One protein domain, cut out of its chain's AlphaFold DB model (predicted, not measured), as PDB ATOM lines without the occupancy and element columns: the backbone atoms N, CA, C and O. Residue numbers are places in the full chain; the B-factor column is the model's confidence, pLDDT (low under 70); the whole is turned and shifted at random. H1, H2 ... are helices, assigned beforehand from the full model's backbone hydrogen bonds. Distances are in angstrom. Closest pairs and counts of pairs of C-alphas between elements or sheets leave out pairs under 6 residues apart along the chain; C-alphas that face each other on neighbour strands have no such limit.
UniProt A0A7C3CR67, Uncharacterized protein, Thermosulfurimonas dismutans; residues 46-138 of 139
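What this domain is: This is residues 46 to 138 of the 139 residues of an uncharacterized protein of Thermosulfurimonas dismutans (UniProt A0A7C3CR67). Two helical hairpins, H2 with H3 and H4 with H5, pack on each other as two crossed layers, and short H1 sits beside H2 and H5. The printed part has 93 residues, 74 of them in five named helices, H1 to H5 in order along the chain, with no named strand; the class is all helix, and the whole is compact, with a radius of gyration of the C-alphas of 12.2 A and spans of 35 by 28 by 18 A.

Where its parts are: H2, residues 52 to 72, is 31.0 A long from C-alpha 52 at (26.028, 68.728, 234.725), with a kink of 29 degrees near residue 66. H3 is residues 76 to 92, H4 99 to 112, H1 46 to 49; H5, 119 to 136, ends at (25.784, 78.484, 223.337).

How they stand to each other: H2 touches H3 at a shallow tilt of 27 degrees, closest C-alphas Ser 69 and His 78, 4.7 A. H2 touches H5 with residues 54 to 62 alone, at a steep 48 degrees, closest C-alphas Gly 58 and Pro 124, 3.8 A. Every O i to N i+4 pair is within hydrogen-bond range in H3 and H4, 13 of 17 in H2, 12 of 14 in H5; H1 is too short for one.

The domain as a whole: The printed part has no cut and no long link; only residue 117 has pLDDT under 70.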
ATOM      1  N   SER A  46      34.798  65.026 232.028       97.38
ATOM      2  CA  SER A  46      33.519  65.565 231.561       97.38
ATOM      3  C   SER A  46      32.782  66.323 232.667       97.38
ATOM      4  O   SER A  46      32.352  67.449 232.444       97.38
ATOM      5  N   PHE A  47      32.695  65.761 233.876       97.62
ATOM      6  CA  PHE A  47      32.064  66.446 235.014       97.62
ATOM      7  C   PHE A  47      32.892  67.607 235.578       97.62
ATOM      8  O   PHE A  47      32.326  68.524 236.166       97.62
ATOM      9  N   LEU A  48      34.218  67.574 235.430       97.56
ATOM     10  CA  LEU A  48      35.093  68.653 235.889       97.56
ATOM     11  C   LEU A  48      35.046  69.872 234.956       97.56
ATOM     12  O   LEU A  48      35.124  71.006 235.423       97.56
ATOM     13  N   LEU A  49      34.974  69.636 233.645       97.94
ATOM     14  CA  LEU A  49      35.129  70.667 232.618       97.94
ATOM     15  C   LEU A  49      33.798  71.228 232.114       97.94
ATOM     16  O   LEU A  49      33.768  72.355 231.619       97.94
ATOM     17  N   PHE A  50      32.710  70.462 232.214       97.75
ATOM     18  CA  PHE A  50      31.418  70.834 231.646       97.75
ATOM     19  C   PHE A  50      30.315  70.867 232.706       97.75
ATOM     20  O   PHE A  50      30.399  70.162 233.715       97.75
ATOM     21  N   PRO A  51      29.252  71.663 232.492       97.06
ATOM     22  CA  PRO A  51      28.112  71.641 233.391       97.06
ATOM     23  C   PRO A  51      27.413  70.277 233.377       97.06
ATOM     24  O   PRO A  51      27.549  69.473 232.450       97.06
ATOM     25  N   LEU A  52      26.640  70.027 234.438       97.19
ATOM     26  CA  LEU A  52      26.028  68.728 234.725       97.19
ATOM     27  C   LEU A  52      25.255  68.148 233.531       97.19
ATOM     28  O   LEU A  52      25.376  66.961 233.242       97.19
ATOM     29  N   ARG A  53      24.475  68.975 232.826       97.06
ATOM     30  CA  ARG A  53      23.654  68.534 231.690       97.06
ATOM     31  C   ARG A  53      24.521  68.015 230.541       97.06
ATOM     32  O   ARG A  53      24.254  66.939 230.014       97.06
ATOM     33  N   GLU A  54      25.547  68.760 230.155       97.56
ATOM     34  CA  GLU A  54      26.449  68.419 229.056       97.56
ATOM     35  C   GLU A  54      27.301  67.187 229.389       97.56
ATOM     36  O   GLU A  54      27.425  66.283 228.562       97.56
ATOM     37  N   ALA A  55      27.816  67.110 230.620       98.00
ATOM     38  CA  ALA A  55      28.565  65.953 231.104       98.00
ATOM     39  C   ALA A  55      27.709  64.674 231.111       98.00
ATOM     40  O   ALA A  55      28.155  63.627 230.639       98.00
ATOM     41  N   LEU A  56      26.462  64.764 231.589       98.06
ATOM     42  CA  LEU A  56      25.517  63.646 231.566       98.06
ATOM     43  C   LEU A  56      25.197  63.205 230.140       98.06
ATOM     44  O   LEU A  56      25.163  62.007 229.884       98.06
ATOM     45  N   CYS A  57      25.015  64.136 229.203       97.75
ATOM     46  CA  CYS A  57      24.772  63.785 227.805       97.75
ATOM     47  C   CYS A  57      25.916  62.924 227.239       97.75
ATOM     48  O   CYS A  57      25.671  61.857 226.675       97.75
ATOM     49  N   GLY A  58      27.169  63.329 227.478       97.19
ATOM     50  CA  GLY A  58      28.336  62.543 227.075       97.19
ATOM     51  C   GLY A  58      28.434  61.179 227.749       97.19
ATOM     52  O   GLY A  58      28.755  60.191 227.090       97.19
ATOM     53  N   LEU A  59      28.097  61.098 229.038       96.81
ATOM     54  CA  LEU A  59      28.042  59.824 229.752       96.81
ATOM     55  C   LEU A  59      26.977  58.882 229.170       96.81
ATOM     56  O   LEU A  59      27.230  57.687 229.070       96.81
ATOM     57  N   TRP A  60      25.809  59.396 228.776       97.69
ATOM     58  CA  TRP A  60      24.741  58.593 228.170       97.69
ATOM     59  C   TRP A  60      25.133  58.051 226.794       97.69
ATOM     60  O   TRP A  60      24.896  56.873 226.527       97.69
ATOM     61  N   VAL A  61      25.770  58.873 225.951       97.06
ATOM     62  CA  VAL A  61      26.311  58.410 224.662       97.06
ATOM     63  C   VAL A  61      27.329  57.296 224.882       97.06
ATOM     64  O   VAL A  61      27.222  56.256 224.244       97.06
ATOM     65  N   LEU A  62      28.262  57.464 225.823       95.19
ATOM     66  CA  LEU A  62      29.255  56.436 226.130       95.19
ATOM     67  C   LEU A  62      28.619  55.147 226.684       95.19
ATOM     68  O   LEU A  62      28.904  54.056 226.205       95.19
ATOM     69  N   ALA A  63      27.749  55.266 227.689       94.19
ATOM     70  CA  ALA A  63      27.195  54.120 228.410       94.19
ATOM     71  C   ALA A  63      26.263  53.257 227.548       94.19
ATOM     72  O   ALA A  63      26.193  52.044 227.741       94.19
ATOM     73  N   LEU A  64      25.530  53.877 226.621       95.12
ATOM     74  CA  LEU A  64      24.598  53.171 225.746       95.12
ATOM     75  C   LEU A  64      25.214  52.835 224.383       95.12
ATOM     76  O   LEU A  64      24.835  51.825 223.788       95.12
ATOM     77  N   GLY A  65      26.142  53.664 223.898       91.00
ATOM     78  CA  GLY A  65      26.723  53.590 222.560       91.00
ATOM     79  C   GLY A  65      27.308  52.221 222.258       91.00
ATOM     80  O   GLY A  65      26.838  51.555 221.337       91.00
ATOM     81  N   ASP A  66      28.247  51.758 223.079       85.25
ATOM     82  CA  ASP A  66      28.906  50.459 222.894       85.25
ATOM     83  C   ASP A  66      27.943  49.283 223.066       85.25
ATOM     84  O   ASP A  66      27.982  48.319 222.302       85.25
ATOM     85  N   GLY A  67      27.052  49.369 224.056       87.19
ATOM     86  CA  GLY A  67      26.103  48.301 224.362       87.19
ATOM     87  C   GLY A  67      25.113  48.060 223.226       87.19
ATOM     88  O   GLY A  67      24.869  46.914 222.861       87.19
ATOM     89  N   ILE A  68      24.561  49.132 222.653       91.62
ATOM     90  CA  ILE A  68      23.553  49.044 221.591       91.62
ATOM     91  C   ILE A  68      24.204  48.816 220.227       91.62
ATOM     92  O   ILE A  68      23.733  47.966 219.474       91.62
ATOM     93  N   SER A  69      25.288  49.527 219.900       90.75
ATOM     94  CA  SER A  69      25.982  49.341 218.617       90.75
ATOM     95  C   SER A  69      26.594  47.939 218.504       90.75
ATOM     96  O   SER A  69      26.462  47.287 217.466       90.75
ATOM     97  N   GLY A  70      27.127  47.410 219.612       88.81
ATOM     98  CA  GLY A  70      27.704  46.072 219.698       88.81
ATOM     99  C   GLY A  70      26.736  44.928 219.380       88.81
ATOM    100  O   GLY A  70      27.195  43.855 218.988       88.81
ATOM    101  N   LEU A  71      25.415  45.143 219.464       93.38
ATOM    102  CA  LEU A  71      24.408  44.142 219.075       93.38
ATOM    103  C   LEU A  71      24.414  43.837 217.569       93.38
ATOM    104  O   LEU A  71      23.935  42.782 217.162       93.38
ATOM    105  N   PHE A  72      24.950  44.742 216.747       91.25
ATOM    106  CA  PHE A  72      24.888  44.649 215.286       91.25
ATOM    107  C   PHE A  72      26.182  44.140 214.637       91.25
ATOM    108  O   PHE A  72      26.201  43.917 213.428       91.25
ATOM    109  N   GLY A  73      27.242  43.915 215.423       87.88
ATOM    110  CA  GLY A  73      28.568  43.546 214.920       87.88
ATOM    111  C   GLY A  73      29.241  44.667 214.113       87.88
ATOM    112  O   GLY A  73      28.586  45.521 213.525       87.88
ATOM    113  N   ARG A  74      30.579  44.684 214.064       87.31
ATOM    114  CA  ARG A  74      31.340  45.741 213.363       87.31
ATOM    115  C   ARG A  74      30.915  45.836 211.886       87.31
ATOM    116  O   ARG A  74      31.048  44.864 211.146       87.31
ATOM    117  N   GLY A  75      30.439  47.006 211.455       91.56
ATOM    118  CA  GLY A  75      29.983  47.243 210.082       91.56
ATOM    119  C   GLY A  75      29.029  48.438 209.941       91.56
ATOM    120  O   GLY A  75      28.836  49.196 210.891       91.56
ATOM    121  N   PRO A  76      28.388  48.610 208.769       94.00
ATOM    122  CA  PRO A  76      27.501  49.747 208.506       94.00
ATOM    123  C   PRO A  76      26.337  49.866 209.498       94.00
ATOM    124  O   PRO A  76      25.984  50.970 209.905       94.00
ATOM    125  N   LEU A  77      25.764  48.732 209.921       94.94
ATOM    126  CA  LEU A  77      24.661  48.705 210.886       94.94
ATOM    127  C   LEU A  77      25.095  49.139 212.291       94.94
ATOM    128  O   LEU A  77      24.331  49.824 212.961       94.94
ATOM    129  N   HIS A  78      26.322  48.813 212.709       95.25
ATOM    130  CA  HIS A  78      26.898  49.287 213.974       95.25
ATOM    131  C   HIS A  78      27.016  50.809 213.996       95.25
ATOM    132  O   HIS A  78      26.535  51.446 214.929       95.25
ATOM    133  N   HIS A  79      27.567  51.405 212.935       95.50
ATOM    134  CA  HIS A  79      27.695  52.862 212.850       95.50
ATOM    135  C   HIS A  79      26.333  53.556 212.742       95.50
ATOM    136  O   HIS A  79      26.125  54.597 213.358       95.50
ATOM    137  N   LEU A  80      25.374  52.970 212.014       96.88
ATOM    138  CA  LEU A  80      24.011  53.498 211.945       96.88
ATOM    139  C   LEU A  80      23.310  53.445 213.310       96.88
ATOM    140  O   LEU A  80      22.648  54.408 213.692       96.88
ATOM    141  N   ALA A  81      23.474  52.348 214.054       96.81
ATOM    142  CA  ALA A  81      22.935  52.208 215.402       96.81
ATOM    143  C   ALA A  81      23.557  53.237 216.356       96.81
ATOM    144  O   ALA A  81      22.827  53.913 217.082       96.81
ATOM    145  N   PHE A  82      24.881  53.412 216.309       97.12
ATOM    146  CA  PHE A  82      25.578  54.414 217.113       97.12
ATOM    147  C   PHE A  82      25.135  55.844 216.765       97.12
ATOM    148  O   PHE A  82      24.877  56.649 217.663       97.12
ATOM    149  N   PHE A  83      24.980  56.155 215.475       97.88
ATOM    150  CA  PHE A  83      24.474  57.445 215.008       97.88
ATOM    151  C   PHE A  83      23.060  57.720 215.524       97.88
ATOM    152  O   PHE A  83      22.807  58.774 216.108       97.88
ATOM    153  N   ALA A  84      22.141  56.767 215.337       97.81
ATOM    154  CA  ALA A  84      20.751  56.899 215.765       97.81
ATOM    155  C   ALA A  84      20.643  57.066 217.288       97.81
ATOM    156  O   ALA A  84      19.868  57.892 217.770       97.81
ATOM    157  N   LEU A  85      21.459  56.326 218.039       97.94
ATOM    158  CA  LEU A  85      21.555  56.436 219.488       97.94
ATOM    159  C   LEU A  85      22.085  57.797 219.925       97.94
ATOM    160  O   LEU A  85      21.466  58.450 220.760       97.94
ATOM    161  N   SER A  86      23.196  58.242 219.337       97.94
ATOM    162  CA  SER A  86      23.791  59.544 219.637       97.94
ATOM    163  C   SER A  86      22.792  60.663 219.363       97.94
ATOM    164  O   SER A  86      22.574  61.519 220.214       97.94
ATOM    165  N   LEU A  87      22.110  60.614 218.218       98.38
ATOM    166  CA  LEU A  87      21.049  61.555 217.879       98.38
ATOM    167  C   LEU A  87      19.904  61.508 218.901       98.38
ATOM    168  O   LEU A  87      19.495  62.553 219.396       98.38
ATOM    169  N   GLY A  88      19.422  60.317 219.262       98.19
ATOM    170  CA  GLY A  88      18.368  60.147 220.263       98.19
ATOM    171  C   GLY A  88      18.738  60.734 221.629       98.19
ATOM    172  O   GLY A  88      17.917  61.410 222.247       98.19
ATOM    173  N   VAL A  89      19.984  60.543 222.072       98.06
ATOM    174  CA  VAL A  89      20.504  61.135 223.313       98.06
ATOM    175  C   VAL A  89      20.600  62.659 223.203       98.06
ATOM    176  O   VAL A  89      20.169  63.367 224.107       98.06
ATOM    177  N   LEU A  90      21.108  63.206 222.097       97.94
ATOM    178  CA  LEU A  90      21.172  64.662 221.913       97.94
ATOM    179  C   LEU A  90      19.772  65.300 221.961       97.94
ATOM    180  O   LEU A  90      19.574  66.324 222.619       97.94
ATOM    181  N   LEU A  91      18.789  64.674 221.311       97.44
ATOM    182  CA  LEU A  91      17.401  65.138 221.315       97.44
ATOM    183  C   LEU A  91      16.759  65.029 222.706       97.44
ATOM    184  O   LEU A  91      16.085  65.964 223.134       97.44
ATOM    185  N   SER A  92      16.992  63.938 223.446       97.38
ATOM    186  CA  SER A  92      16.436  63.765 224.800       97.38
ATOM    187  C   SER A  92      17.007  64.764 225.808       97.38
ATOM    188  O   SER A  92      16.327  65.148 226.758       97.38
ATOM    189  N   PHE A  93      18.224  65.255 225.564       95.88
ATOM    190  CA  PHE A  93      18.826  66.343 226.329       95.88
ATOM    191  C   PHE A  93      18.362  67.735 225.874       95.88
ATOM    192  O   PHE A  93      18.772  68.728 226.475       95.88
ATOM    193  N   GLY A  94      17.485  67.842 224.872       93.44
ATOM    194  CA  GLY A  94      16.822  69.086 224.476       93.44
ATOM    195  C   GLY A  94      17.517  69.870 223.364       93.44
ATOM    196  O   GLY A  94      17.243  71.059 223.213       93.44
ATOM    197  N   LEU A  95      18.426  69.257 222.596       94.75
ATOM    198  CA  LEU A  95      18.892  69.881 221.356       94.75
ATOM    199  C   LEU A  95      17.780  69.801 220.296       94.75
ATOM    200  O   LEU A  95      17.150  68.751 220.162       94.75
ATOM    201  N   PRO A  96      17.537  70.868 219.516       94.81
ATOM    202  CA  PRO A  96      16.535  70.832 218.460       94.81
ATOM    203  C   PRO A  96      16.960  69.877 217.345       94.81
ATOM    204  O   PRO A  96      18.143  69.771 217.004       94.81
ATOM    205  N   PHE A  97      15.989  69.207 216.730       96.06
ATOM    206  CA  PHE A  97      16.252  68.444 215.517       96.06
ATOM    207  C   PHE A  97      16.582  69.405 214.368       96.06
ATOM    208  O   PHE A  97      15.793  70.286 214.036       96.06
ATOM    209  N   GLY A  98      17.762  69.242 213.774       95.50
ATOM    210  CA  GLY A  98      18.244  70.099 212.700       95.50
ATOM    211  C   GLY A  98      19.659  69.739 212.266       95.50
ATOM    212  O   GLY A  98      20.317  68.882 212.857       95.50
ATOM    213  N   GLU A  99      20.136  70.430 211.237       96.44
ATOM    214  CA  GLU A  99      21.433  70.208 210.588       96.44
ATOM    215  C   GLU A  99      22.624  70.204 211.560       96.44
ATOM    216  O   GLU A  99      23.479  69.326 211.474       96.44
ATOM    217  N   LYS A 100      22.646  71.099 212.555       96.56
ATOM    218  CA  LYS A 100      23.718  71.151 213.566       96.56
ATOM    219  C   LYS A 100      23.754  69.905 214.460       96.56
ATOM    220  O   LYS A 100      24.826  69.371 214.736       96.56
ATOM    221  N   THR A 101      22.589  69.432 214.898       97.06
ATOM    222  CA  THR A 101      22.457  68.242 215.755       97.06
ATOM    223  C   THR A 101      22.779  66.970 214.971       97.06
ATOM    224  O   THR A 101      23.481  66.099 215.480       97.06
ATOM    225  N   LEU A 102      22.336  66.891 213.710       98.06
ATOM    226  CA  LEU A 102      22.687  65.802 212.794       98.06
ATOM    227  C   LEU A 102      24.195  65.756 212.531       98.06
ATOM    228  O   LEU A 102      24.793  64.682 212.589       98.06
ATOM    229  N   LEU A 103      24.818  66.916 212.304       97.94
ATOM    230  CA  LEU A 103      26.262  67.025 212.130       97.94
ATOM    231  C   LEU A 103      27.006  66.542 213.376       97.94
ATOM    232  O   LEU A 103      27.935  65.749 213.250       97.94
ATOM    233  N   LEU A 104      26.589  66.965 214.574       97.88
ATOM    234  CA  LEU A 104      27.210  66.511 215.817       97.88
ATOM    235  C   LEU A 104      27.086  64.990 215.991       97.88
ATOM    236  O   LEU A 104      28.092  64.337 216.244       97.88
ATOM    237  N   ALA A 105      25.897  64.411 215.794       98.00
ATOM    238  CA  ALA A 105      25.715  62.958 215.850       98.00
ATOM    239  C   ALA A 105      26.616  62.223 214.838       98.00
ATOM    240  O   ALA A 105      27.221  61.198 215.162       98.00
ATOM    241  N   GLY A 106      26.765  62.774 213.629       97.81
ATOM    242  CA  GLY A 106      27.671  62.256 212.605       97.81
ATOM    243  C   GLY A 106      29.135  62.306 213.039       97.81
ATOM    244  O   GLY A 106      29.837  61.302 212.947       97.81
ATOM    245  N   LEU A 107      29.589  63.438 213.581       97.31
ATOM    246  CA  LEU A 107      30.954  63.601 214.086       97.31
ATOM    247  C   LEU A 107      31.263  62.647 215.244       97.31
ATOM    248  O   LEU A 107      32.348  62.073 215.273       97.31
ATOM    249  N   LEU A 108      30.318  62.437 216.164       96.75
ATOM    250  CA  LEU A 108      30.478  61.469 217.255       96.75
ATOM    251  C   LEU A 108      30.591  60.035 216.727       96.75
ATOM    252  O   LEU A 108      31.410  59.268 217.217       96.75
ATOM    253  N   THR A 109      29.828  59.696 215.687       96.50
ATOM    254  CA  THR A 109      29.907  58.381 215.028       96.50
ATOM    255  C   THR A 109      31.250  58.179 214.329       96.50
ATOM    256  O   THR A 109      31.838  57.105 214.405       96.50
ATOM    257  N   LEU A 110      31.779  59.217 213.673       94.88
ATOM    258  CA  LEU A 110      33.123  59.164 213.095       94.88
ATOM    259  C   LEU A 110      34.194  59.022 214.180       94.88
ATOM    260  O   LEU A 110      35.156  58.287 213.984       94.88
ATOM    261  N   LEU A 111      34.026  59.711 215.311       94.50
ATOM    262  CA  LEU A 111      34.949  59.643 216.440       94.50
ATOM    263  C   LEU A 111      34.971  58.254 217.087       94.50
ATOM    264  O   LEU A 111      36.053  57.778 217.415       94.50
ATOM    265  N   GLU A 112      33.817  57.595 217.223       94.62
ATOM    266  CA  GLU A 112      33.716  56.199 217.685       94.62
ATOM    267  C   GLU A 112      34.508  55.241 216.787       94.62
ATOM    268  O   GLU A 112      35.177  54.329 217.269       94.62
ATOM    269  N   ALA A 113      34.513  55.482 215.477       90.88
ATOM    270  CA  ALA A 113      35.248  54.645 214.538       90.88
ATOM    271  C   ALA A 113      36.781  54.840 214.595       90.88
ATOM    272  O   ALA A 113      37.518  54.051 213.991       90.88
ATOM    273  N   LEU A 114      37.288  55.874 215.283       89.00
ATOM    274  CA  LEU A 114      38.721  56.169 215.341       89.00
ATOM    275  C   LEU A 114      39.450  55.341 216.417       89.00
ATOM    276  O   LEU A 114      38.982  55.212 217.543       89.00
ATOM    277  N   PRO A 115      40.666  54.837 216.129       73.81
ATOM    278  CA  PRO A 115      41.386  53.931 217.027       73.81
ATOM    279  C   PRO A 115      42.187  54.616 218.158       73.81
ATOM    280  O   PRO A 115      42.984  53.942 218.812       73.81
ATOM    281  N   PHE A 116      42.082  55.938 218.363       71.88
ATOM    282  CA  PHE A 116      42.946  56.667 219.308       71.88
ATOM    283  C   PHE A 116      42.291  57.930 219.902       71.88
ATOM    284  O   PHE A 116      41.629  58.654 219.157       71.88
ATOM    285  N   PRO A 117      42.585  58.301 221.171       67.00
ATOM    286  CA  PRO A 117      43.284  57.534 222.215       67.00
ATOM    287  C   PRO A 117      42.490  56.342 222.763       67.00
ATOM    288  O   PRO A 117      43.081  55.277 222.912       67.00
ATOM    289  N   ASP A 118      41.193  56.513 223.020       88.56
ATOM    290  CA  ASP A 118      40.219  55.481 223.408       88.56
ATOM    291  C   ASP A 118      38.828  56.143 223.415       88.56
ATOM    292  O   ASP A 118      38.706  57.296 223.851       88.56
ATOM    293  N   ASP A 119      37.800  55.455 222.931       88.12
ATOM    294  CA  ASP A 119      36.418  55.954 222.875       88.12
ATOM    295  C   ASP A 119      35.854  56.269 224.271       88.12
ATOM    296  O   ASP A 119      35.154  57.272 224.442       88.12
ATOM    297  N   ASN A 120      36.270  55.522 225.301       93.19
ATOM    298  CA  ASN A 120      35.885  55.769 226.690       93.19
ATOM    299  C   ASN A 120      36.394  57.107 227.241       93.19
ATOM    300  O   ASN A 120      35.822  57.637 228.196       93.19
ATOM    301  N   LEU A 121      37.459  57.664 226.656       94.25
ATOM    302  CA  LEU A 121      37.949  59.003 226.983       94.25
ATOM    303  C   LEU A 121      37.325  60.058 226.064       94.25
ATOM    304  O   LEU A 121      36.898  61.112 226.534       94.25
ATOM    305  N   THR A 122      37.313  59.807 224.755       94.75
ATOM    306  CA  THR A 122      36.999  60.834 223.754       94.75
ATOM    307  C   THR A 122      35.510  61.102 223.615       94.75
ATOM    308  O   THR A 122      35.127  62.270 223.570       94.75
ATOM    309  N   LEU A 123      34.661  60.070 223.580       95.38
ATOM    310  CA  LEU A 123      33.220  60.225 223.379       95.38
ATOM    311  C   LEU A 123      32.536  61.079 224.452       95.38
ATOM    312  O   LEU A 123      31.822  62.014 224.071       95.38
ATOM    313  N   PRO A 124      32.733  60.850 225.768       96.62
ATOM    314  CA  PRO A 124      32.052  61.660 226.774       96.62
ATOM    315  C   PRO A 124      32.516  63.122 226.748       96.62
ATOM    316  O   PRO A 124      31.710  64.019 226.998       96.62
ATOM    317  N   LEU A 125      33.783  63.386 226.408       97.31
ATOM    318  CA  LEU A 125      34.334  64.739 226.299       97.31
ATOM    319  C   LEU A 125      33.850  65.459 225.038       97.31
ATOM    320  O   LEU A 125      33.389  66.596 225.114       97.31
ATOM    321  N   ALA A 126      33.928  64.799 223.883       97.19
ATOM    322  CA  ALA A 126      33.514  65.362 222.604       97.19
ATOM    323  C   ALA A 126      32.007  65.627 222.567       97.19
ATOM    324  O   ALA A 126      31.579  66.671 222.076       97.19
ATOM    325  N   THR A 127      31.204  64.726 223.139       97.69
ATOM    326  CA  THR A 127      29.755  64.922 223.253       97.69
ATOM    327  C   THR A 127      29.442  66.122 224.143       97.69
ATOM    328  O   THR A 127      28.710  67.014 223.719       97.69
ATOM    329  N   ALA A 128      30.028  66.190 225.346       97.88
ATOM    330  CA  ALA A 128      29.802  67.305 226.264       97.88
ATOM    331  C   ALA A 128      30.226  68.649 225.644       97.88
ATOM    332  O   ALA A 128      29.475  69.625 225.697       97.88
ATOM    333  N   LEU A 129      31.381  68.683 224.976       97.88
ATOM    334  CA  LEU A 129      31.867  69.855 224.251       97.88
ATOM    335  C   LEU A 129      30.926  70.260 223.110       97.88
ATOM    336  O   LEU A 129      30.558  71.429 223.003       97.88
ATOM    337  N   GLY A 130      30.513  69.309 222.272       97.38
ATOM    338  CA  GLY A 130      29.615  69.564 221.149       97.38
ATOM    339  C   GLY A 130      28.266  70.111 221.607       97.38
ATOM    340  O   GLY A 130      27.802  71.128 221.093       97.38
ATOM    341  N   VAL A 131      27.674  69.505 222.639       97.19
ATOM    342  CA  VAL A 131      26.431  69.992 223.251       97.19
ATOM    343  C   VAL A 131      26.607  71.397 223.815       97.19
ATOM    344  O   VAL A 131      25.724  72.239 223.627       97.19
ATOM    345  N   ARG A 132      27.732  71.672 224.485       96.75
ATOM    346  CA  ARG A 132      28.026  72.990 225.053       96.75
ATOM    347  C   ARG A 132      28.101  74.059 223.966       96.75
ATOM    348  O   ARG A 132      27.464  75.103 224.102       96.75
ATOM    349  N   ILE A 133      28.837  73.782 222.888       96.12
ATOM    350  CA  ILE A 133      28.973  74.688 221.742       96.12
ATOM    351  C   ILE A 133      27.601  74.949 221.125       96.12
ATOM    352  O   ILE A 133      27.207  76.105 220.987       96.12
ATOM    353  N   LEU A 134      26.832  73.904 220.813       94.44
ATOM    354  CA  LEU A 134      25.518  74.078 220.195       94.44
ATOM    355  C   LEU A 134      24.544  74.837 221.098       94.44
ATOM    356  O   LEU A 134      23.869  75.743 220.622       94.44
ATOM    357  N   SER A 135      24.529  74.537 222.398       90.12
ATOM    358  CA  SER A 135      23.677  75.247 223.361       90.12
ATOM    359  C   SER A 135      24.043  76.734 223.453       90.12
ATOM    360  O   SER A 135      23.157  77.566 223.599       90.12
ATOM    361  N   SER A 136      25.328  77.084 223.319       89.38
ATOM    362  CA  SER A 136      25.784  78.484 223.337       89.38
ATOM    363  C   SER A 136      25.459  79.278 222.067       89.38
ATOM    364  O   SER A 136      25.449  80.500 222.111       89.38
ATOM    365  N   LEU A 137      25.196  78.600 220.946       84.38
ATOM    366  CA  LEU A 137      24.843  79.224 219.663       84.38
ATOM    367  C   LEU A 137      23.326  79.367 219.459       84.38
ATOM    368  O   LEU A 137      22.897  79.891 218.432       84.38
ATOM    369  N   SER A 138      22.528  78.808 220.369       71.75
ATOM    370  CA  SER A 138      21.063  78.778 220.299       71.75
ATOM    371  C   SER A 138      20.381  79.649 221.356       71.75
ATOM    372  O   SER A 138      19.160  79.777 221.305       71.75
TER     373      SER A 138